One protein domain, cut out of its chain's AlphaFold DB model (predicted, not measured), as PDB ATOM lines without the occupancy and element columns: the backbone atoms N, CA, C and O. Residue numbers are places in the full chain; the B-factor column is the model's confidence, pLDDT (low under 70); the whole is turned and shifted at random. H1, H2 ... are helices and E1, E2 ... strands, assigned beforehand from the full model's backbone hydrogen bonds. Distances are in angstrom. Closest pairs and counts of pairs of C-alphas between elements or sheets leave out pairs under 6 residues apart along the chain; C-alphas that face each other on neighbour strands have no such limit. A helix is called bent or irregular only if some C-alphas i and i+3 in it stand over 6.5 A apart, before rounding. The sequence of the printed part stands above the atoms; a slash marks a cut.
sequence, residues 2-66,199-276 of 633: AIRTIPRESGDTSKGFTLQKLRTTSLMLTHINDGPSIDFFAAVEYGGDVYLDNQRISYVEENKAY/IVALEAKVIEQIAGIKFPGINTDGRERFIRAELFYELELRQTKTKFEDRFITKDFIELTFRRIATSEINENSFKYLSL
ATOM      1  N   ALA A   2     273.842 383.449 219.880       72.62
ATOM      2  CA  ALA A   2     275.156 383.909 220.327       72.62
ATOM      3  C   ALA A   2     275.006 385.291 220.976       72.62
ATOM      4  O   ALA A   2     274.349 386.151 220.398       72.62
ATOM      5  N   ILE A   3     275.582 385.486 222.165       83.12
ATOM      6  CA  ILE A   3     275.582 386.794 222.828       83.12
ATOM      7  C   ILE A   3     276.491 387.757 222.053       83.12
ATOM      8  O   ILE A   3     277.581 387.370 221.624       83.12
ATOM      9  N   ARG A   4     276.048 389.004 221.870       82.44
ATOM     10  CA  ARG A   4     276.765 390.077 221.170       82.44
ATOM     11  C   ARG A   4     276.856 391.319 222.056       82.44
ATOM     12  O   ARG A   4     275.882 391.718 222.693       82.44
ATOM     13  N   THR A   5     278.022 391.959 222.070       80.69
ATOM     14  CA  THR A   5     278.281 393.172 222.861       80.69
ATOM     15  C   THR A   5     278.609 394.367 221.975       80.69
ATOM     16  O   THR A   5     279.230 394.204 220.925       80.69
ATOM     17  N   ILE A   6     278.193 395.569 222.389       76.44
ATOM     18  CA  ILE A   6     278.450 396.805 221.638       76.44
ATOM     19  C   ILE A   6     279.945 397.171 221.768       76.44
ATOM     20  O   ILE A   6     280.432 397.277 222.898       76.44
ATOM     21  N   PRO A   7     280.684 397.385 220.662       64.81
ATOM     22  CA  PRO A   7     282.024 397.967 220.717       64.81
ATOM     23  C   PRO A   7     281.924 399.440 221.142       64.81
ATOM     24  O   PRO A   7     281.126 400.190 220.583       64.81
ATOM     25  N   ARG A   8     282.693 399.846 222.160       63.62
ATOM     26  CA  ARG A   8     282.566 401.159 222.831       63.62
ATOM     27  C   ARG A   8     283.836 402.017 222.739       63.62
ATOM     28  O   ARG A   8     284.161 402.730 223.679       63.62
ATOM     29  N   GLU A   9     284.522 401.977 221.598       50.25
ATOM     30  CA  GLU A   9     285.645 402.882 221.308       50.25
ATOM     31  C   GLU A   9     285.132 404.334 221.215       50.25
ATOM     32  O   GLU A   9     284.224 404.639 220.437       50.25
ATOM     33  N   SER A  10     285.667 405.231 222.049       45.16
ATOM     34  CA  SER A  10     285.295 406.652 222.068       45.16
ATOM     35  C   SER A  10     286.353 407.524 221.388       45.16
ATOM     36  O   SER A  10     287.538 407.227 221.456       45.16
ATOM     37  N   GLY A  11     285.901 408.593 220.725       38.25
ATOM     38  CA  GLY A  11     286.675 409.371 219.757       38.25
ATOM     39  C   GLY A  11     287.936 410.087 220.258       38.25
ATOM     40  O   GLY A  11     288.020 410.568 221.390       38.25
ATOM     41  N   ASP A  12     288.866 410.202 219.306       39.28
ATOM     42  CA  ASP A  12     290.194 410.809 219.347       39.28
ATOM     43  C   ASP A  12     290.250 412.178 220.042       39.28
ATOM     44  O   ASP A  12     289.839 413.206 219.499       39.28
ATOM     45  N   THR A  13     290.907 412.231 221.201       53.84
ATOM     46  CA  THR A  13     291.578 413.459 221.640       53.84
ATOM     47  C   THR A  13     293.018 413.134 222.022       53.84
ATOM     48  O   THR A  13     293.289 412.184 222.754       53.84
ATOM     49  N   SER A  14     293.972 413.935 221.547       58.62
ATOM     50  CA  SER A  14     295.414 413.727 221.775       58.62
ATOM     51  C   SER A  14     295.809 413.638 223.261       58.62
ATOM     52  O   SER A  14     296.769 412.945 223.614       58.62
ATOM     53  N   LYS A  15     295.049 414.298 224.151       59.84
ATOM     54  CA  LYS A  15     295.216 414.216 225.613       59.84
ATOM     55  C   LYS A  15     294.893 412.816 226.161       59.84
ATOM     56  O   LYS A  15     295.600 412.361 227.058       59.84
ATOM     57  N   GLY A  16     293.891 412.126 225.605       75.81
ATOM     58  CA  GLY A  16     293.504 410.764 225.996       75.81
ATOM     59  C   GLY A  16     294.622 409.751 225.747       75.81
ATOM     60  O   GLY A  16     295.077 409.097 226.684       75.81
ATOM     61  N   PHE A  17     295.176 409.731 224.530       82.88
ATOM     62  CA  PHE A  17     296.275 408.821 224.168       82.88
ATOM     63  C   PHE A  17     297.538 409.019 225.003       82.88
ATOM     64  O   PHE A  17     298.237 408.064 225.341       82.88
ATOM     65  N   THR A  18     297.851 410.270 225.347       88.38
ATOM     66  CA  THR A  18     299.015 410.565 226.191       88.38
ATOM     67  C   THR A  18     298.819 410.000 227.596       88.38
ATOM     68  O   THR A  18     299.735 409.384 228.143       88.38
ATOM     69  N   LEU A  19     297.621 410.165 228.166       90.12
ATOM     70  CA  LEU A  19     297.294 409.642 229.489       90.12
ATOM     71  C   LEU A  19     297.347 408.110 229.523       90.12
ATOM     72  O   LEU A  19     297.981 407.560 230.420       90.12
ATOM     73  N   GLN A  20     296.767 407.432 228.530       92.31
ATOM     74  CA  GLN A  20     296.831 405.972 228.394       92.31
ATOM     75  C   GLN A  20     298.281 405.468 228.399       92.31
ATOM     76  O   GLN A  20     298.645 404.633 229.223       92.31
ATOM     77  N   LYS A  21     299.151 406.037 227.551       94.81
ATOM     78  CA  LYS A  21     300.570 405.646 227.477       94.81
ATOM     79  C   LYS A  21     301.312 405.901 228.792       94.81
ATOM     80  O   LYS A  21     302.086 405.046 229.226       94.81
ATOM     81  N   LEU A  22     301.065 407.040 229.452       94.88
ATOM     82  CA  LEU A  22     301.649 407.344 230.766       94.88
ATOM     83  C   LEU A  22     301.204 406.326 231.822       94.88
ATOM     84  O   LEU A  22     302.035 405.830 232.584       94.88
ATOM     85  N   ARG A  23     299.911 405.990 231.856       95.38
ATOM     86  CA  ARG A  23     299.334 405.035 232.806       95.38
ATOM     87  C   ARG A  23     299.856 403.627 232.612       95.38
ATOM     88  O   ARG A  23     300.367 403.054 233.574       95.38
ATOM     89  N   THR A  24     299.819 403.110 231.386       96.31
ATOM     90  CA  THR A  24     300.394 401.799 231.066       96.31
ATOM     91  C   THR A  24     301.868 401.761 231.452       96.31
ATOM     92  O   THR A  24     302.288 400.846 232.152       96.31
ATOM     93  N   THR A  25     302.643 402.794 231.100       96.75
ATOM     94  CA  THR A  25     304.066 402.884 231.471       96.75
ATOM     95  C   THR A  25     304.258 402.856 232.983       96.75
ATOM     96  O   THR A  25     305.030 402.043 233.483       96.75
ATOM     97  N   SER A  26     303.524 403.677 233.735       95.94
ATOM     98  CA  SER A  26     303.651 403.720 235.195       95.94
ATOM     99  C   SER A  26     303.303 402.381 235.856       95.94
ATOM    100  O   SER A  26     304.002 401.942 236.771       95.94
ATOM    101  N   LEU A  27     302.258 401.695 235.380       94.06
ATOM    102  CA  LEU A  27     301.872 400.377 235.889       94.06
ATOM    103  C   LEU A  27     302.927 399.309 235.582       94.06
ATOM    104  O   LEU A  27     303.253 398.524 236.473       94.06
ATOM    105  N   MET A  28     303.495 399.307 234.370       94.88
ATOM    106  CA  MET A  28     304.589 398.402 233.996       94.88
ATOM    107  C   MET A  28     305.814 398.601 234.896       94.88
ATOM    108  O   MET A  28     306.359 397.636 235.427       94.88
ATOM    109  N   LEU A  29     306.229 399.854 235.112       94.25
ATOM    110  CA  LEU A  29     307.393 400.181 235.944       94.25
ATOM    111  C   LEU A  29     307.161 399.849 237.426       94.25
ATOM    112  O   LEU A  29     308.080 399.402 238.106       94.25
ATOM    113  N   THR A  30     305.931 400.015 237.921       91.75
ATOM    114  CA  THR A  30     305.558 399.600 239.286       91.75
ATOM    115  C   THR A  30     305.739 398.091 239.457       91.75
ATOM    116  O   THR A  30     306.416 397.663 240.385       91.75
ATOM    117  N   HIS A  31     305.248 397.289 238.505       89.06
ATOM    118  CA  HIS A  31     305.400 395.830 238.552       89.06
ATOM    119  C   HIS A  31     306.861 395.372 238.475       89.06
ATOM    120  O   HIS A  31     307.215 394.368 239.087       89.06
ATOM    121  N   ILE A  32     307.724 396.103 237.761       88.88
ATOM    122  CA  ILE A  32     309.170 395.826 237.748       88.88
ATOM    123  C   ILE A  32     309.782 396.026 239.143       88.88
ATOM    124  O   ILE A  32     310.617 395.224 239.563       88.88
ATOM    125  N   ASN A  33     309.358 397.065 239.867       83.25
ATOM    126  CA  ASN A  33     309.863 397.371 241.207       83.25
ATOM    127  C   ASN A  33     309.326 396.424 242.294       83.25
ATOM    128  O   ASN A  33     310.034 396.173 243.268       83.25
ATOM    129  N   ASP A  34     308.126 395.861 242.121       77.69
ATOM    130  CA  ASP A  34     307.505 394.942 243.090       77.69
ATOM    131  C   ASP A  34     308.215 393.570 243.189       77.69
ATOM    132  O   ASP A  34     307.961 392.798 244.118       77.69
ATOM    133  N   GLY A  35     309.145 393.269 242.276       65.19
ATOM    134  CA  GLY A  35     310.116 392.184 242.424       65.19
ATOM    135  C   GLY A  35     310.450 391.437 241.123       65.19
ATOM    136  O   GLY A  35     309.656 391.392 240.186       65.19
ATOM    137  N   PRO A  36     311.616 390.767 241.058       56.78
ATOM    138  CA  PRO A  36     312.165 390.199 239.824       56.78
ATOM    139  C   PRO A  36     311.407 388.987 239.254       56.78
ATOM    140  O   PRO A  36     311.795 388.500 238.197       56.78
ATOM    141  N   SER A  37     310.357 388.472 239.898       59.62
ATOM    142  CA  SER A  37     309.724 387.193 239.526       59.62
ATOM    143  C   SER A  37     308.315 387.300 238.936       59.62
ATOM    144  O   SER A  37     307.681 386.266 238.739       59.62
ATOM    145  N   ILE A  38     307.783 388.504 238.721       69.31
ATOM    146  CA  ILE A  38     306.432 388.672 238.170       69.31
ATOM    147  C   ILE A  38     306.556 389.003 236.684       69.31
ATOM    148  O   ILE A  38     306.840 390.140 236.309       69.31
ATOM    149  N   ASP A  39     306.361 387.993 235.843       82.62
ATOM    150  CA  ASP A  39     306.172 388.210 234.413       82.62
ATOM    151  C   ASP A  39     304.827 388.895 234.172       82.62
ATOM    152  O   ASP A  39     303.833 388.603 234.840       82.62
ATOM    153  N   PHE A  40     304.799 389.807 233.203       90.94
ATOM    154  CA  PHE A  40     303.575 390.476 232.794       90.94
ATOM    155  C   PHE A  40     303.563 390.802 231.302       90.94
ATOM    156  O   PHE A  40     304.609 390.890 230.652       90.94
ATOM    157  N   PHE A  41     302.354 391.037 230.803       92.62
ATOM    158  CA  PHE A  41     302.048 391.561 229.480       92.62
ATOM    159  C   PHE A  41     301.221 392.827 229.644       92.62
ATOM    160  O   PHE A  41     300.225 392.821 230.362       92.62
ATOM    161  N   ALA A  42     301.607 393.909 228.982       94.81
ATOM    162  CA  ALA A  42     300.879 395.168 229.044       94.81
ATOM    163  C   ALA A  42     300.645 395.749 227.651       94.81
ATOM    164  O   ALA A  42     301.466 395.578 226.750       94.81
ATOM    165  N   ALA A  43     299.524 396.438 227.476       94.56
ATOM    166  CA  ALA A  43     299.158 397.083 226.223       94.56
ATOM    167  C   ALA A  43     298.323 398.344 226.485       94.56
ATOM    168  O   ALA A  43     297.766 398.538 227.568       94.56
ATOM    169  N   VAL A  44     298.248 399.207 225.475       93.69
ATOM    170  CA  VAL A  44     297.222 400.253 225.374       93.69
ATOM    171  C   VAL A  44     296.149 399.784 224.400       93.69
ATOM    172  O   VAL A  44     296.452 399.029 223.468       93.69
ATOM    173  N   GLU A  45     294.913 400.235 224.605       89.50
ATOM    174  CA  GLU A  45     293.804 400.013 223.663       89.50
ATOM    175  C   GLU A  45     293.568 398.513 223.379       89.50
ATOM    176  O   GLU A  45     293.322 398.069 222.251       89.50
ATOM    177  N   TYR A  46     293.702 397.689 224.426       88.31
ATOM    178  CA  TYR A  46     293.459 396.248 224.391       88.31
ATOM    179  C   TYR A  46     292.422 395.880 225.449       88.31
ATOM    180  O   TYR A  46     292.724 395.789 226.633       88.31
ATOM    181  N   GLY A  47     291.172 395.681 225.031       84.12
ATOM    182  CA  GLY A  47     290.093 395.415 225.983       84.12
ATOM    183  C   GLY A  47     289.836 396.572 226.955       84.12
ATOM    184  O   GLY A  47     289.162 396.362 227.954       84.12
ATOM    185  N   GLY A  48     290.332 397.770 226.674       88.44
ATOM    186  CA  GLY A  48     290.197 398.988 227.467       88.44
ATOM    187  C   GLY A  48     291.351 399.932 227.143       88.44
ATOM    188  O   GLY A  48     292.285 399.548 226.429       88.44
ATOM    189  N   ASP A  49     291.307 401.138 227.694       91.31
ATOM    190  CA  ASP A  49     292.357 402.154 227.547       91.31
ATOM    191  C   ASP A  49     293.748 401.625 227.958       91.31
ATOM    192  O   ASP A  49     294.757 401.883 227.291       91.31
ATOM    193  N   VAL A  50     293.803 400.863 229.053       94.94
ATOM    194  CA  VAL A  50     295.028 400.284 229.622       94.94
ATOM    195  C   VAL A  50     294.793 398.818 229.971       94.94
ATOM    196  O   VAL A  50     293.818 398.485 230.642       94.94
ATOM    197  N   TYR A  51     295.721 397.949 229.575       95.19
ATOM    198  CA  TYR A  51     295.695 396.525 229.896       95.19
ATOM    199  C   TYR A  51     297.000 396.078 230.544       95.19
ATOM    200  O   TYR A  51     298.082 396.429 230.065       95.19
ATOM    201  N   LEU A  52     296.905 395.260 231.590       94.56
ATOM    202  CA  LEU A  52     298.045 394.574 232.193       94.56
ATOM    203  C   LEU A  52     297.627 393.200 232.716       94.56
ATOM    204  O   LEU A  52     296.700 393.097 233.503       94.56
ATOM    205  N   ASP A  53     298.348 392.151 232.348       92.25
ATOM    206  CA  ASP A  53     298.150 390.795 232.855       92.25
ATOM    207  C   ASP A  53     299.455 390.274 233.450       92.25
ATOM    208  O   ASP A  53     300.482 390.293 232.777       92.25
ATOM    209  N   ASN A  54     299.424 389.821 234.703       88.62
ATOM    210  CA  ASN A  54     300.591 389.281 235.409       88.62
ATOM    211  C   ASN A  54     300.472 387.778 235.722       88.62
ATOM    212  O   ASN A  54     301.013 387.292 236.718       88.62
ATOM    213  N   GLN A  55     299.702 387.046 234.909       84.38
ATOM    214  CA  GLN A  55     299.347 385.625 235.042       84.38
ATOM    215  C   GLN A  55     298.477 385.277 236.260       84.38
ATOM    216  O   GLN A  55     297.880 384.200 236.307       84.38
ATOM    217  N   ARG A  56     298.382 386.162 237.261       85.50
ATOM    218  CA  ARG A  56     297.505 386.002 238.433       85.50
ATOM    219  C   ARG A  56     296.247 386.845 238.313       85.50
ATOM    220  O   ARG A  56     295.169 386.390 238.692       85.50
ATOM    221  N   ILE A  57     296.408 388.072 237.835       89.62
ATOM    222  CA  ILE A  57     295.368 389.083 237.692       89.62
ATOM    223  C   ILE A  57     295.469 389.672 236.286       89.62
ATOM    224  O   ILE A  57     296.564 389.999 235.830       89.62
ATOM    225  N   SER A  58     294.312 389.845 235.647       93.38
ATOM    226  CA  SER A  58     294.162 390.631 234.421       93.38
ATOM    227  C   SER A  58     293.505 391.958 234.790       93.38
ATOM    228  O   SER A  58     292.430 391.982 235.386       93.38
ATOM    229  N   TYR A  59     294.185 393.062 234.514       95.62
ATOM    230  CA  TYR A  59     293.778 394.417 234.841       95.62
ATOM    231  C   TYR A  59     293.391 395.169 233.570       95.62
ATOM    232  O   TYR A  59     294.187 395.270 232.637       95.62
ATOM    233  N   VAL A  60     292.181 395.719 233.564       96.19
ATOM    234  CA  VAL A  60     291.611 396.512 232.473       96.19
ATOM    235  C   VAL A  60     291.208 397.869 233.036       96.19
ATOM    236  O   VAL A  60     290.362 397.937 233.921       96.19
ATOM    237  N   GLU A  61     291.781 398.961 232.551       95.75
ATOM    238  CA  GLU A  61     291.490 400.314 233.034       95.75
ATOM    239  C   GLU A  61     290.900 401.189 231.931       95.75
ATOM    240  O   GLU A  61     291.296 401.093 230.775       95.75
ATOM    241  N   GLU A  62     289.944 402.029 232.327       93.75
ATOM    242  CA  GLU A  62     289.313 403.082 231.538       93.75
ATOM    243  C   GLU A  62     289.695 404.436 232.141       93.75
ATOM    244  O   GLU A  62     289.452 404.706 233.324       93.75
ATOM    245  N   ASN A  63     290.270 405.300 231.314       90.38
ATOM    246  CA  ASN A  63     290.770 406.617 231.663       90.38
ATOM    247  C   ASN A  63     289.750 407.692 231.300       90.38
ATOM    248  O   ASN A  63     289.163 407.704 230.215       90.38
ATOM    249  N   LYS A  64     289.552 408.647 232.207       87.31
ATOM    250  CA  LYS A  64     288.629 409.771 232.029       87.31
ATOM    251  C   LYS A  64     289.295 411.042 232.557       87.31
ATOM    252  O   LYS A  64     289.516 411.166 233.756       87.31
ATOM    253  N   ALA A  65     289.629 411.996 231.689       78.62
ATOM    254  CA  ALA A  65     290.280 413.249 232.086       78.62
ATOM    255  C   ALA A  65     289.558 414.457 231.481       78.62
ATOM    256  O   ALA A  65     289.572 414.652 230.267       78.62
ATOM    257  N   TYR A  66     288.935 415.269 232.338       76.38
ATOM    258  CA  TYR A  66     288.148 416.440 231.943       76.38
ATOM    259  C   TYR A  66     288.570 417.673 232.751       76.38
ATOM    260  O   TYR A  66     288.910 417.573 233.924       76.38
ATOM    261  N   ILE A 199     298.544 414.979 233.872       87.69
ATOM    262  CA  ILE A 199     299.543 414.515 232.890       87.69
ATOM    263  C   ILE A 199     300.974 414.932 233.269       87.69
ATOM    264  O   ILE A 199     301.881 414.112 233.186       87.69
ATOM    265  N   VAL A 200     301.177 416.173 233.727       87.44
ATOM    266  CA  VAL A 200     302.511 416.699 234.072       87.44
ATOM    267  C   VAL A 200     303.084 415.988 235.299       87.44
ATOM    268  O   VAL A 200     304.235 415.555 235.286       87.44
ATOM    269  N   ALA A 201     302.278 415.833 236.351       91.31
ATOM    270  CA  ALA A 201     302.690 415.140 237.568       91.31
ATOM    271  C   ALA A 201     302.922 413.639 237.322       91.31
ATOM    272  O   ALA A 201     303.892 413.074 237.826       91.31
ATOM    273  N   LEU A 202     302.088 413.003 236.496       92.88
ATOM    274  CA  LEU A 202     302.251 411.601 236.120       92.88
ATOM    275  C   LEU A 202     303.499 411.378 235.249       92.88
ATOM    276  O   LEU A 202     304.189 410.377 235.421       92.88
ATOM    277  N   GLU A 203     303.830 412.307 234.349       92.44
ATOM    278  CA  GLU A 203     305.078 412.253 233.580       92.44
ATOM    279  C   GLU A 203     306.303 412.343 234.498       92.44
ATOM    280  O   GLU A 203     307.218 411.529 234.364       92.44
ATOM    281  N   ALA A 204     306.305 413.268 235.464       92.25
ATOM    282  CA  ALA A 204     307.379 413.376 236.453       92.25
ATOM    283  C   ALA A 204     307.537 412.080 237.266       92.25
ATOM    284  O   ALA A 204     308.650 411.569 237.395       92.25
ATOM    285  N   LYS A 205     306.421 411.494 237.715       95.06
ATOM    286  CA  LYS A 205     306.396 410.201 238.412       95.06
ATOM    287  C   LYS A 205     306.981 409.070 237.567       95.06
ATOM    288  O   LYS A 205     307.760 408.274 238.076       95.06
ATOM    289  N   VAL A 206     306.640 408.983 236.280       96.00
ATOM    290  CA  VAL A 206     307.202 407.957 235.383       96.00
ATOM    291  C   VAL A 206     308.718 408.106 235.256       96.00
ATOM    292  O   VAL A 206     309.431 407.106 235.304       96.00
ATOM    293  N   ILE A 207     309.228 409.333 235.126       94.69
ATOM    294  CA  ILE A 207     310.676 409.582 235.080       94.69
ATOM    295  C   ILE A 207     311.353 409.156 236.391       94.69
ATOM    296  O   ILE A 207     312.383 408.486 236.346       94.69
ATOM    297  N   GLU A 208     310.752 409.458 237.542       94.44
ATOM    298  CA  GLU A 208     311.247 409.021 238.855       94.44
ATOM    299  C   GLU A 208     311.253 407.490 238.991       94.44
ATOM    300  O   GLU A 208     312.236 406.903 239.444       94.44
ATOM    301  N   GLN A 209     310.194 406.819 238.530       95.62
ATOM    302  CA  GLN A 209     310.119 405.357 238.518       95.62
ATOM    303  C   GLN A 209     311.217 404.734 237.653       95.62
ATOM    304  O   GLN A 209     311.815 403.741 238.063       95.62
ATOM    305  N   ILE A 210     311.508 405.315 236.484       95.44
ATOM    306  CA  ILE A 210     312.608 404.868 235.620       95.44
ATOM    307  C   ILE A 210     313.955 405.050 236.330       95.44
ATOM    308  O   ILE A 210     314.756 404.118 236.330       95.44
ATOM    309  N   ALA A 211     314.192 406.202 236.967       92.94
ATOM    310  CA  ALA A 211     315.430 406.471 237.706       92.94
ATOM    311  C   ALA A 211     315.656 405.478 238.865       92.94
ATOM    312  O   ALA A 211     316.795 405.094 239.160       92.94
ATOM    313  N   GLY A 212     314.565 405.056 239.514       92.00
ATOM    314  CA  GLY A 212     314.573 404.104 240.624       92.00
ATOM    315  C   GLY A 212     314.840 402.650 240.224       92.00
ATOM    316  O   GLY A 212     315.292 401.868 241.063       92.00
ATOM    317  N   ILE A 213     314.613 402.272 238.963       91.56
ATOM    318  CA  ILE A 213     314.848 400.903 238.486       91.56
ATOM    319  C   ILE A 213     316.348 400.664 238.308       91.56
ATOM    320  O   ILE A 213     317.028 401.365 237.559       91.56
ATOM    321  N   LYS A 214     316.867 399.621 238.965       87.69
ATOM    322  CA  LYS A 214     318.271 399.202 238.855       87.69
ATOM    323  C   LYS A 214     318.359 397.758 238.367       87.69
ATOM    324  O   LYS A 214     318.091 396.816 239.107       87.69
ATOM    325  N   PHE A 215     318.785 397.591 237.120       88.38
ATOM    326  CA  PHE A 215     319.119 396.286 236.556       88.38
ATOM    327  C   PHE A 215     320.625 396.005 236.706       88.38
ATOM    328  O   PHE A 215     321.441 396.904 236.477       88.38
ATOM    329  N   PRO A 216     321.041 394.771 237.055       86.31
ATOM    330  CA  PRO A 216     322.455 394.438 237.210       86.31
ATOM    331  C   PRO A 216     323.285 394.735 235.951       86.31
ATOM    332  O   PRO A 216     322.989 394.242 234.861       86.31
ATOM    333  N   GLY A 217     324.353 395.523 236.116       84.62
ATOM    334  CA  GLY A 217     325.282 395.874 235.035       84.62
ATOM    335  C   GLY A 217     324.756 396.913 234.039       84.62
ATOM    336  O   GLY A 217     325.381 397.109 233.000       84.62
ATOM    337  N   ILE A 218     323.630 397.568 234.333       89.44
ATOM    338  CA  ILE A 218     323.032 398.599 233.483       89.44
ATOM    339  C   ILE A 218     323.073 399.942 234.215       89.44
ATOM    340  O   ILE A 218     322.546 400.059 235.319       89.44
ATOM    341  N   ASN A 219     323.672 400.956 233.586       87.75
ATOM    342  CA  ASN A 219     323.613 402.341 234.049       87.75
ATOM    343  C   ASN A 219     322.865 403.201 233.020       87.75
ATOM    344  O   ASN A 219     323.280 403.295 231.865       87.75
ATOM    345  N   THR A 220     321.767 403.815 233.453       87.88
ATOM    346  CA  THR A 220     320.906 404.685 232.642       87.88
ATOM    347  C   THR A 220     320.750 406.076 233.249       87.88
ATOM    348  O   THR A 220     319.840 406.795 232.842       87.88
ATOM    349  N   ASP A 221     321.602 406.454 234.206       86.25
ATOM    350  CA  ASP A 221     321.525 407.750 234.881       86.25
ATOM    351  C   ASP A 221     321.561 408.892 233.840       86.25
ATOM    352  O   ASP A 221     322.419 408.922 232.947       86.25
ATOM    353  N   GLY A 222     320.582 409.797 233.912       83.75
ATOM    354  CA  GLY A 222     320.413 410.916 232.974       83.75
ATOM    355  C   GLY A 222     319.796 410.534 231.621       83.75
ATOM    356  O   GLY A 222     319.666 411.382 230.736       83.75
ATOM    357  N   ARG A 223     319.411 409.265 231.419       88.75
ATOM    358  CA  ARG A 223     318.806 408.752 230.171       88.75
ATOM    359  C   ARG A 223     317.342 408.342 230.323       88.75
ATOM    360  O   ARG A 223     316.760 407.753 229.408       88.75
ATOM    361  N   GLU A 224     316.707 408.687 231.434       92.62
ATOM    362  CA  GLU A 224     315.352 408.261 231.799       92.62
ATOM    363  C   GLU A 224     314.317 408.698 230.756       92.62
ATOM    364  O   GLU A 224     313.404 407.953 230.391       92.62
ATOM    365  N   ARG A 225     314.493 409.903 230.205       91.94
ATOM    366  CA  ARG A 225     313.607 410.469 229.178       91.94
ATOM    367  C   ARG A 225     313.657 409.692 227.858       91.94
ATOM    368  O   ARG A 225     312.638 409.631 227.174       91.94
ATOM    369  N   PHE A 226     314.783 409.056 227.527       93.19
ATOM    370  CA  PHE A 226     314.896 408.196 226.341       93.19
ATOM    371  C   PHE A 226     314.201 406.860 226.547       93.19
ATOM    372  O   PHE A 226     313.497 406.401 225.655       93.19
ATOM    373  N   ILE A 227     314.335 406.273 227.738       95.75
ATOM    374  CA  ILE A 227     313.610 405.048 228.100       95.75
ATOM    375  C   ILE A 227     312.108 405.297 227.989       95.75
ATOM    376  O   ILE A 227     311.401 404.535 227.335       95.75
ATOM    377  N   ARG A 228     311.619 406.403 228.562       95.88
ATOM    378  CA  ARG A 228     310.206 406.779 228.446       95.88
ATOM    379  C   ARG A 228     309.773 406.914 226.985       95.88
ATOM    380  O   ARG A 228     308.716 406.406 226.619       95.88
ATOM    381  N   ALA A 229     310.569 407.608 226.174       95.19
ATOM    382  CA  ALA A 229     310.271 407.833 224.766       95.19
ATOM    383  C   ALA A 229     310.183 406.513 223.977       95.19
ATOM    384  O   ALA A 229     309.249 406.343 223.190       95.19
ATOM    385  N   GLU A 230     311.092 405.565 224.231       96.75
ATOM    386  CA  GLU A 230     311.075 404.230 223.615       96.75
ATOM    387  C   GLU A 230     309.819 403.449 224.013       96.75
ATOM    388  O   GLU A 230     309.107 402.940 223.150       96.75
ATOM    389  N   LEU A 231     309.485 403.410 225.310       96.75
ATOM    390  CA  LEU A 231     308.290 402.712 225.794       96.75
ATOM    391  C   LEU A 231     307.007 403.305 225.196       96.75
ATOM    392  O   LEU A 231     306.103 402.568 224.807       96.75
ATOM    393  N   PHE A 232     306.936 404.630 225.063       95.31
ATOM    394  CA  PHE A 232     305.811 405.313 224.419       95.31
ATOM    395  C   PHE A 232     305.667 404.955 222.945       95.31
ATOM    396  O   PHE A 232     304.551 404.733 222.465       95.31
ATOM    397  N   TYR A 233     306.790 404.925 222.234       95.44
ATOM    398  CA  TYR A 233     306.826 404.540 220.833       95.44
ATOM    399  C   TYR A 233     306.360 403.105 220.631       95.44
ATOM    400  O   TYR A 233     305.545 402.838 219.752       95.44
ATOM    401  N   GLU A 234     306.808 402.200 221.488       95.50
ATOM    402  CA  GLU A 234     306.464 400.786 221.405       95.50
ATOM    403  C   GLU A 234     305.005 400.516 221.752       95.50
ATOM    404  O   GLU A 234     304.368 399.719 221.067       95.50
ATOM    405  N   LEU A 235     304.437 401.219 222.736       95.38
ATOM    406  CA  LEU A 235     303.002 401.137 223.023       95.38
ATOM    407  C   LEU A 235     302.164 401.549 221.804       95.38
ATOM    408  O   LEU A 235     301.217 400.851 221.451       95.38
ATOM    409  N   GLU A 236     302.540 402.634 221.119       93.06
ATOM    410  CA  GLU A 236     301.852 403.055 219.893       93.06
ATOM    411  C   GLU A 236     302.038 402.058 218.745       93.06
ATOM    412  O   GLU A 236     301.080 401.687 218.068       93.06
ATOM    413  N   LEU A 237     303.268 401.596 218.518       92.50
ATOM    414  CA  LEU A 237     303.570 400.676 217.429       92.50
ATOM    415  C   LEU A 237     302.826 399.348 217.600       92.50
ATOM    416  O   LEU A 237     302.277 398.813 216.633       92.50
ATOM    417  N   ARG A 238     302.807 398.808 218.822       92.88
ATOM    418  CA  ARG A 238     302.198 397.513 219.142       92.88
ATOM    419  C   ARG A 238     300.675 397.553 219.126       92.88
ATOM    420  O   ARG A 238     300.061 396.569 218.724       92.88
ATOM    421  N   GLN A 239     300.062 398.699 219.438       89.25
ATOM    422  CA  GLN A 239     298.615 398.898 219.297       89.25
ATOM    423  C   GLN A 239     298.118 398.573 217.879       89.25
ATOM    424  O   GLN A 239     297.035 398.016 217.720       89.25
ATOM    425  N   THR A 240     298.920 398.867 216.853       86.31
ATOM    426  CA  THR A 240     298.553 398.660 215.439       86.31
ATOM    427  C   THR A 240     298.721 397.218 214.941       86.31
ATOM    428  O   THR A 240     298.395 396.917 213.790       86.31
ATOM    429  N   LYS A 241     299.265 396.309 215.762       89.31
ATOM    430  CA  LYS A 241     299.577 394.935 215.344       89.31
ATOM    431  C   LYS A 241     298.321 394.068 215.317       89.31
ATOM    432  O   LYS A 241     297.476 394.130 216.204       89.31
ATOM    433  N   THR A 242     298.222 393.226 214.290       84.19
ATOM    434  CA  THR A 242     297.070 392.336 214.081       84.19
ATOM    435  C   THR A 242     297.181 391.026 214.854       84.19
ATOM    436  O   THR A 242     296.166 390.496 215.302       84.19
ATOM    437  N   LYS A 243     298.398 390.491 215.017       87.44
ATOM    438  CA  LYS A 243     298.641 389.293 215.827       87.44
ATOM    439  C   LYS A 243     298.585 389.640 217.304       87.44
ATOM    440  O   LYS A 243     299.169 390.634 217.718       87.44
ATOM    441  N   PHE A 244     297.916 388.792 218.077       82.38
ATOM    442  CA  PHE A 244     297.709 388.992 219.506       82.38
ATOM    443  C   PHE A 244     299.037 389.129 220.263       82.38
ATOM    444  O   PHE A 244     299.232 390.143 220.925       82.38
ATOM    445  N   GLU A 245     299.975 388.188 220.112       84.69
ATOM    446  CA  GLU A 245     301.257 388.227 220.831       84.69
ATOM    447  C   GLU A 245     302.097 389.492 220.562       84.69
ATOM    448  O   GLU A 245     302.797 389.969 221.455       84.69
ATOM    449  N   ASP A 246     301.975 390.088 219.375       88.25
ATOM    450  CA  ASP A 246     302.754 391.265 218.970       88.25
ATOM    451  C   ASP A 246     302.232 392.575 219.592       88.25
ATOM    452  O   ASP A 246     302.890 393.614 219.487       88.25
ATOM    453  N   ARG A 247     301.054 392.554 220.236       91.31
ATOM    454  CA  ARG A 247     300.423 393.747 220.831       91.31
ATOM    455  C   ARG A 247     300.954 394.104 222.217       91.31
ATOM    456  O   ARG A 247     300.685 395.204 222.694       91.31
ATOM    457  N   PHE A 248     301.698 393.209 222.864       94.06
ATOM    458  CA  PHE A 248     302.047 393.349 224.276       94.06
ATOM    459  C   PHE A 248     303.505 393.731 224.494       94.06
ATOM    460  O   PHE A 248     304.400 393.218 223.826       94.06
ATOM    461  N   ILE A 249     303.752 394.602 225.469       95.19
ATOM    462  CA  ILE A 249     305.065 394.826 226.073       95.19
ATOM    463  C   ILE A 249     305.237 393.852 227.238       95.19
ATOM    464  O   ILE A 249     304.329 393.679 228.050       95.19
ATOM    465  N   THR A 250     306.414 393.239 227.319       93.56
ATOM    466  CA  THR A 250     306.799 392.320 228.391       93.56
ATOM    467  C   THR A 250     307.874 392.928 229.279       93.56
ATOM    468  O   THR A 250     308.555 393.886 228.903       93.56
ATOM    469  N   LYS A 251     308.087 392.317 230.444       91.94
ATOM    470  CA  LYS A 251     309.219 392.635 231.319       91.94
ATOM    471  C   LYS A 251     310.569 392.552 230.586       91.94
ATOM    472  O   LYS A 251     311.353 393.494 230.669       91.94
ATOM    473  N   ASP A 252     310.802 391.482 229.821       91.81
ATOM    474  CA  ASP A 252     312.041 391.288 229.048       91.81
ATOM    475  C   ASP A 252     312.276 392.417 228.041       91.81
ATOM    476  O   ASP A 252     313.404 392.878 227.860       91.81
ATOM    477  N   PHE A 253     311.206 392.902 227.407       94.25
ATOM    478  CA  PHE A 253     311.298 394.032 226.491       94.25
ATOM    479  C   PHE A 253     311.753 395.311 227.206       94.25
ATOM    480  O   PHE A 253     312.575 396.063 226.675       94.25
ATOM    481  N   ILE A 254     311.243 395.559 228.414       94.50
ATOM    482  CA  ILE A 254     311.621 396.741 229.192       94.50
ATOM    483  C   ILE A 254     313.076 396.624 229.645       94.50
ATOM    484  O   ILE A 254     313.840 397.566 229.455       94.50
ATOM    485  N   GLU A 255     313.511 395.467 230.148       93.12
ATOM    486  CA  GLU A 255     314.920 395.259 230.499       93.12
ATOM    487  C   GLU A 255     315.840 395.453 229.279       93.12
ATOM    488  O   GLU A 255     316.849 396.159 229.363       93.12
ATOM    489  N   LEU A 256     315.468 394.904 228.118       94.50
ATOM    490  CA  LEU A 256     316.197 395.112 226.865       94.50
ATOM    491  C   LEU A 256     316.230 396.591 226.459       94.50
ATOM    492  O   LEU A 256     317.260 397.071 225.990       94.50
ATOM    493  N   THR A 257     315.137 397.325 226.668       95.81
ATOM    494  CA  THR A 257     315.077 398.773 226.426       95.81
ATOM    495  C   THR A 257     316.095 399.506 227.295       95.81
ATOM    496  O   THR A 257     316.891 400.285 226.773       95.81
ATOM    497  N   PHE A 258     316.157 399.205 228.594       95.31
ATOM    498  CA  PHE A 258     317.166 399.782 229.487       95.31
ATOM    499  C   PHE A 258     318.592 399.438 229.023       95.31
ATOM    500  O   PHE A 258     319.445 400.326 228.983       95.31
ATOM    501  N   ARG A 259     318.850 398.187 228.602       94.81
ATOM    502  CA  ARG A 259     320.156 397.763 228.053       94.81
ATOM    503  C   ARG A 259     320.547 398.579 226.822       94.81
ATOM    504  O   ARG A 259     321.640 399.135 226.792       94.81
ATOM    505  N   ARG A 260     319.648 398.676 225.840       94.69
ATOM    506  CA  ARG A 260     319.881 399.400 224.581       94.69
ATOM    507  C   ARG A 260     320.120 400.886 224.816       94.69
ATOM    508  O   ARG A 260     321.061 401.458 224.275       94.69
ATOM    509  N   ILE A 261     319.317 401.519 225.670       93.38
ATOM    510  CA  ILE A 261     319.512 402.935 225.993       93.38
ATOM    511  C   ILE A 261     320.830 403.152 226.745       93.38
ATOM    512  O   ILE A 261     321.510 404.139 226.470       93.38
ATOM    513  N   ALA A 262     321.247 402.242 227.631       91.06
ATOM    514  CA  ALA A 262     322.548 402.328 228.300       91.06
ATOM    515  C   ALA A 262     323.731 402.240 227.315       91.06
ATOM    516  O   ALA A 262     324.731 402.934 227.500       91.06
ATOM    517  N   THR A 263     323.608 401.463 226.233       89.62
ATOM    518  CA  THR A 263     324.619 401.360 225.162       89.62
ATOM    519  C   THR A 263     324.460 402.401 224.047       89.62
ATOM    520  O   THR A 263     325.194 402.359 223.064       89.62
ATOM    521  N   SER A 264     323.557 403.377 224.210       86.06
ATOM    522  CA  SER A 264     323.241 404.420 223.215       86.06
ATOM    523  C   SER A 264     322.601 403.898 221.914       86.06
ATOM    524  O   SER A 264     322.582 404.605 220.907       86.06
ATOM    525  N   GLU A 265     322.021 402.698 221.925       90.25
ATOM    526  CA  GLU A 265     321.273 402.106 220.807       90.25
ATOM    527  C   GLU A 265     319.807 402.568 220.801       90.25
ATOM    528  O   GLU A 265     318.869 401.790 221.007       90.25
ATOM    529  N   ILE A 266     319.608 403.865 220.577       87.81
ATOM    530  CA  ILE A 266     318.295 404.514 220.655       87.81
ATOM    531  C   ILE A 266     317.557 404.405 219.316       87.81
ATOM    532  O   ILE A 266     318.128 404.685 218.262       87.81
ATOM    533  N   ASN A 267     316.276 404.034 219.343       90.25
ATOM    534  CA  ASN A 267     315.436 404.063 218.149       90.25
ATOM    535  C   ASN A 267     315.076 405.512 217.810       90.25
ATOM    536  O   ASN A 267     314.390 406.182 218.580       90.25
ATOM    537  N   GLU A 268     315.491 406.000 216.644       89.00
ATOM    538  CA  GLU A 268     315.259 407.398 216.262       89.00
ATOM    539  C   GLU A 268     313.773 407.755 216.147       89.00
ATOM    540  O   GLU A 268     313.389 408.893 216.412       89.00
ATOM    541  N   ASN A 269     312.908 406.782 215.841       90.00
ATOM    542  CA  ASN A 269     311.465 407.016 215.779       90.00
ATOM    543  C   ASN A 269     310.859 407.355 217.151       90.00
ATOM    544  O   ASN A 269     309.783 407.957 217.212       90.00
ATOM    545  N   SER A 270     311.538 406.997 218.246       92.50
ATOM    546  CA  SER A 270     311.108 407.336 219.604       92.50
ATOM    547  C   SER A 270     311.270 408.823 219.919       92.50
ATOM    548  O   SER A 270     310.561 409.344 220.780       92.50
ATOM    549  N   PHE A 271     312.124 409.551 219.187       89.19
ATOM    550  CA  PHE A 271     312.433 410.956 219.464       89.19
ATOM    551  C   PHE A 271     311.219 411.883 219.409       89.19
ATOM    552  O   PHE A 271     311.203 412.893 220.106       89.19
ATOM    553  N   LYS A 272     310.145 411.506 218.707       86.88
ATOM    554  CA  LYS A 272     308.876 412.252 218.747       86.88
ATOM    555  C   LYS A 272     308.216 412.306 220.136       86.88
ATOM    556  O   LYS A 272     307.368 413.160 220.365       86.88
ATOM    557  N   TYR A 273     308.582 411.405 221.052       89.06
ATOM    558  CA  TYR A 273     308.148 411.411 222.457       89.06
ATOM    559  C   TYR A 273     309.226 411.897 223.420       89.06
ATOM    560  O   TYR A 273     308.989 411.955 224.630       89.06
ATOM    561  N   LEU A 274     310.408 412.234 222.907       89.00
ATOM    562  CA  LEU A 274     311.489 412.750 223.718       89.00
ATOM    563  C   LEU A 274     311.234 414.229 224.015       89.00
ATOM    564  O   LEU A 274     311.250 415.079 223.130       89.00
ATOM    565  N   SER A 275     311.040 414.532 225.294       81.50
ATOM    566  CA  SER A 275     310.955 415.901 225.797       81.50
ATOM    567  C   SER A 275     312.142 416.155 226.712       81.50
ATOM    568  O   SER A 275     312.240 415.520 227.762       81.50
ATOM    569  N   LEU A 276     313.050 417.047 226.310       83.19
ATOM    570  CA  LEU A 276     314.221 417.458 227.089       83.19
ATOM    571  C   LEU A 276     314.038 418.888 227.607       83.19
ATOM    572  O   LEU A 276     313.484 419.740 226.910       83.19
TER     573      LEU A 276
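What this domain is: This is residues 2 to 66 and 199 to 276 of the 633 residues of the protein "NACHT domain-containing protein" of Chryseobacterium sp (UniProt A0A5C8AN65). The long helix H1 forms the core, with a small three-stranded sheet over one side of it and H2 beside it, while H3 crosses it on a further side and H4 and H5 pack on H3. Residues 2 to 13 form a long tail with no named element, reaching away from this body. The printed part has 143 residues, mostly helix by class, in the order H1 E1 E2 E3 H2 H3 H4 H5; the sheet, E1 - E2 - E3, is antiparallel. The whole is compact, with a radius of gyration of the C-alphas of 15.3 A, yet elongated in outline, spanning 53 by 32 by 27 A.

Where its parts are: H1 is residues 14 to 33, from C-alpha 14 at (295.414, 413.727, 221.775), and is 29.2 A long. E1 is residues 41 to 44, E2 residues 50 to 53, and E3 residues 58 to 64, 20.1 A long. After the cut come H2, residues 199 to 212, 19.9 A, and H3, residues 224 to 239, 22.9 A. H4 is residues 251 to 262, 16.8 A. H5 is residues 268 to 273, ending at C-alpha 273 at (308.148, 411.411, 222.457); it is only just irregular, with C-alphas 269 and 272 6.6 A apart.

How they stand to each other: H1 is on the sheet, over E1 and E2, at a height of 7.4 A, the two making two layers, a helix on one face of a sheet; it runs along the strands, at 7 degrees to E1 on the local plane. The strands form a meander, each the antiparallel neighbour of the one before: N 41 and O 53 of the hairpin E1 and E2 are 2.8 A apart, and N 59 and O 52 of the hairpin E2 and E3 2.7 A, within hydrogen-bond range. Residues 41 to 42 of E1 also pair, antiparallel, with residues 249 to 250. H1 touches H2, the same way at a shallow tilt of 25 degrees, closest at the C-alphas of Ser 26 and Val 206, 5.5 A. H3 is the hub, touching four helices. With residues 228 to 235 alone it touches H1, opposite ways at a steep tilt of 67 degrees, only just short of about perpendicular; the closest C-alphas, of Lys 21 and Phe 232, are 6.1 A apart. H3 only grazes the sheet, with residues 234 to 239. H3 and H4 are a helical hairpin at a steep tilt of 44 degrees, with the C-alphas of Ile 227 and Phe 258 closest, 6.5 A. H5 touches H3, about perpendicular at 82 degrees, closest at Ala 229 and Tyr 273, C-alphas 4.8 A apart. In H1, H2, H3 and H4 every O i to N i+4 pair is within hydrogen-bond range; in H5 0 of 2 are, beside 2 of 3 O i to N i+3 pairs.

The domain as a whole: The two C-alphas farthest apart, of Ala 2 and Gly 222, are 54.2 A apart. Residues 67 to 198 are not printed; C-alphas 66 and 199 are 11.6 A apart across the cut. The links H2 to H3 and H3 to H4 are long. Mean pLDDT of the printed part is 87.2; residues 7 to 15 and 35 to 38 are under 70.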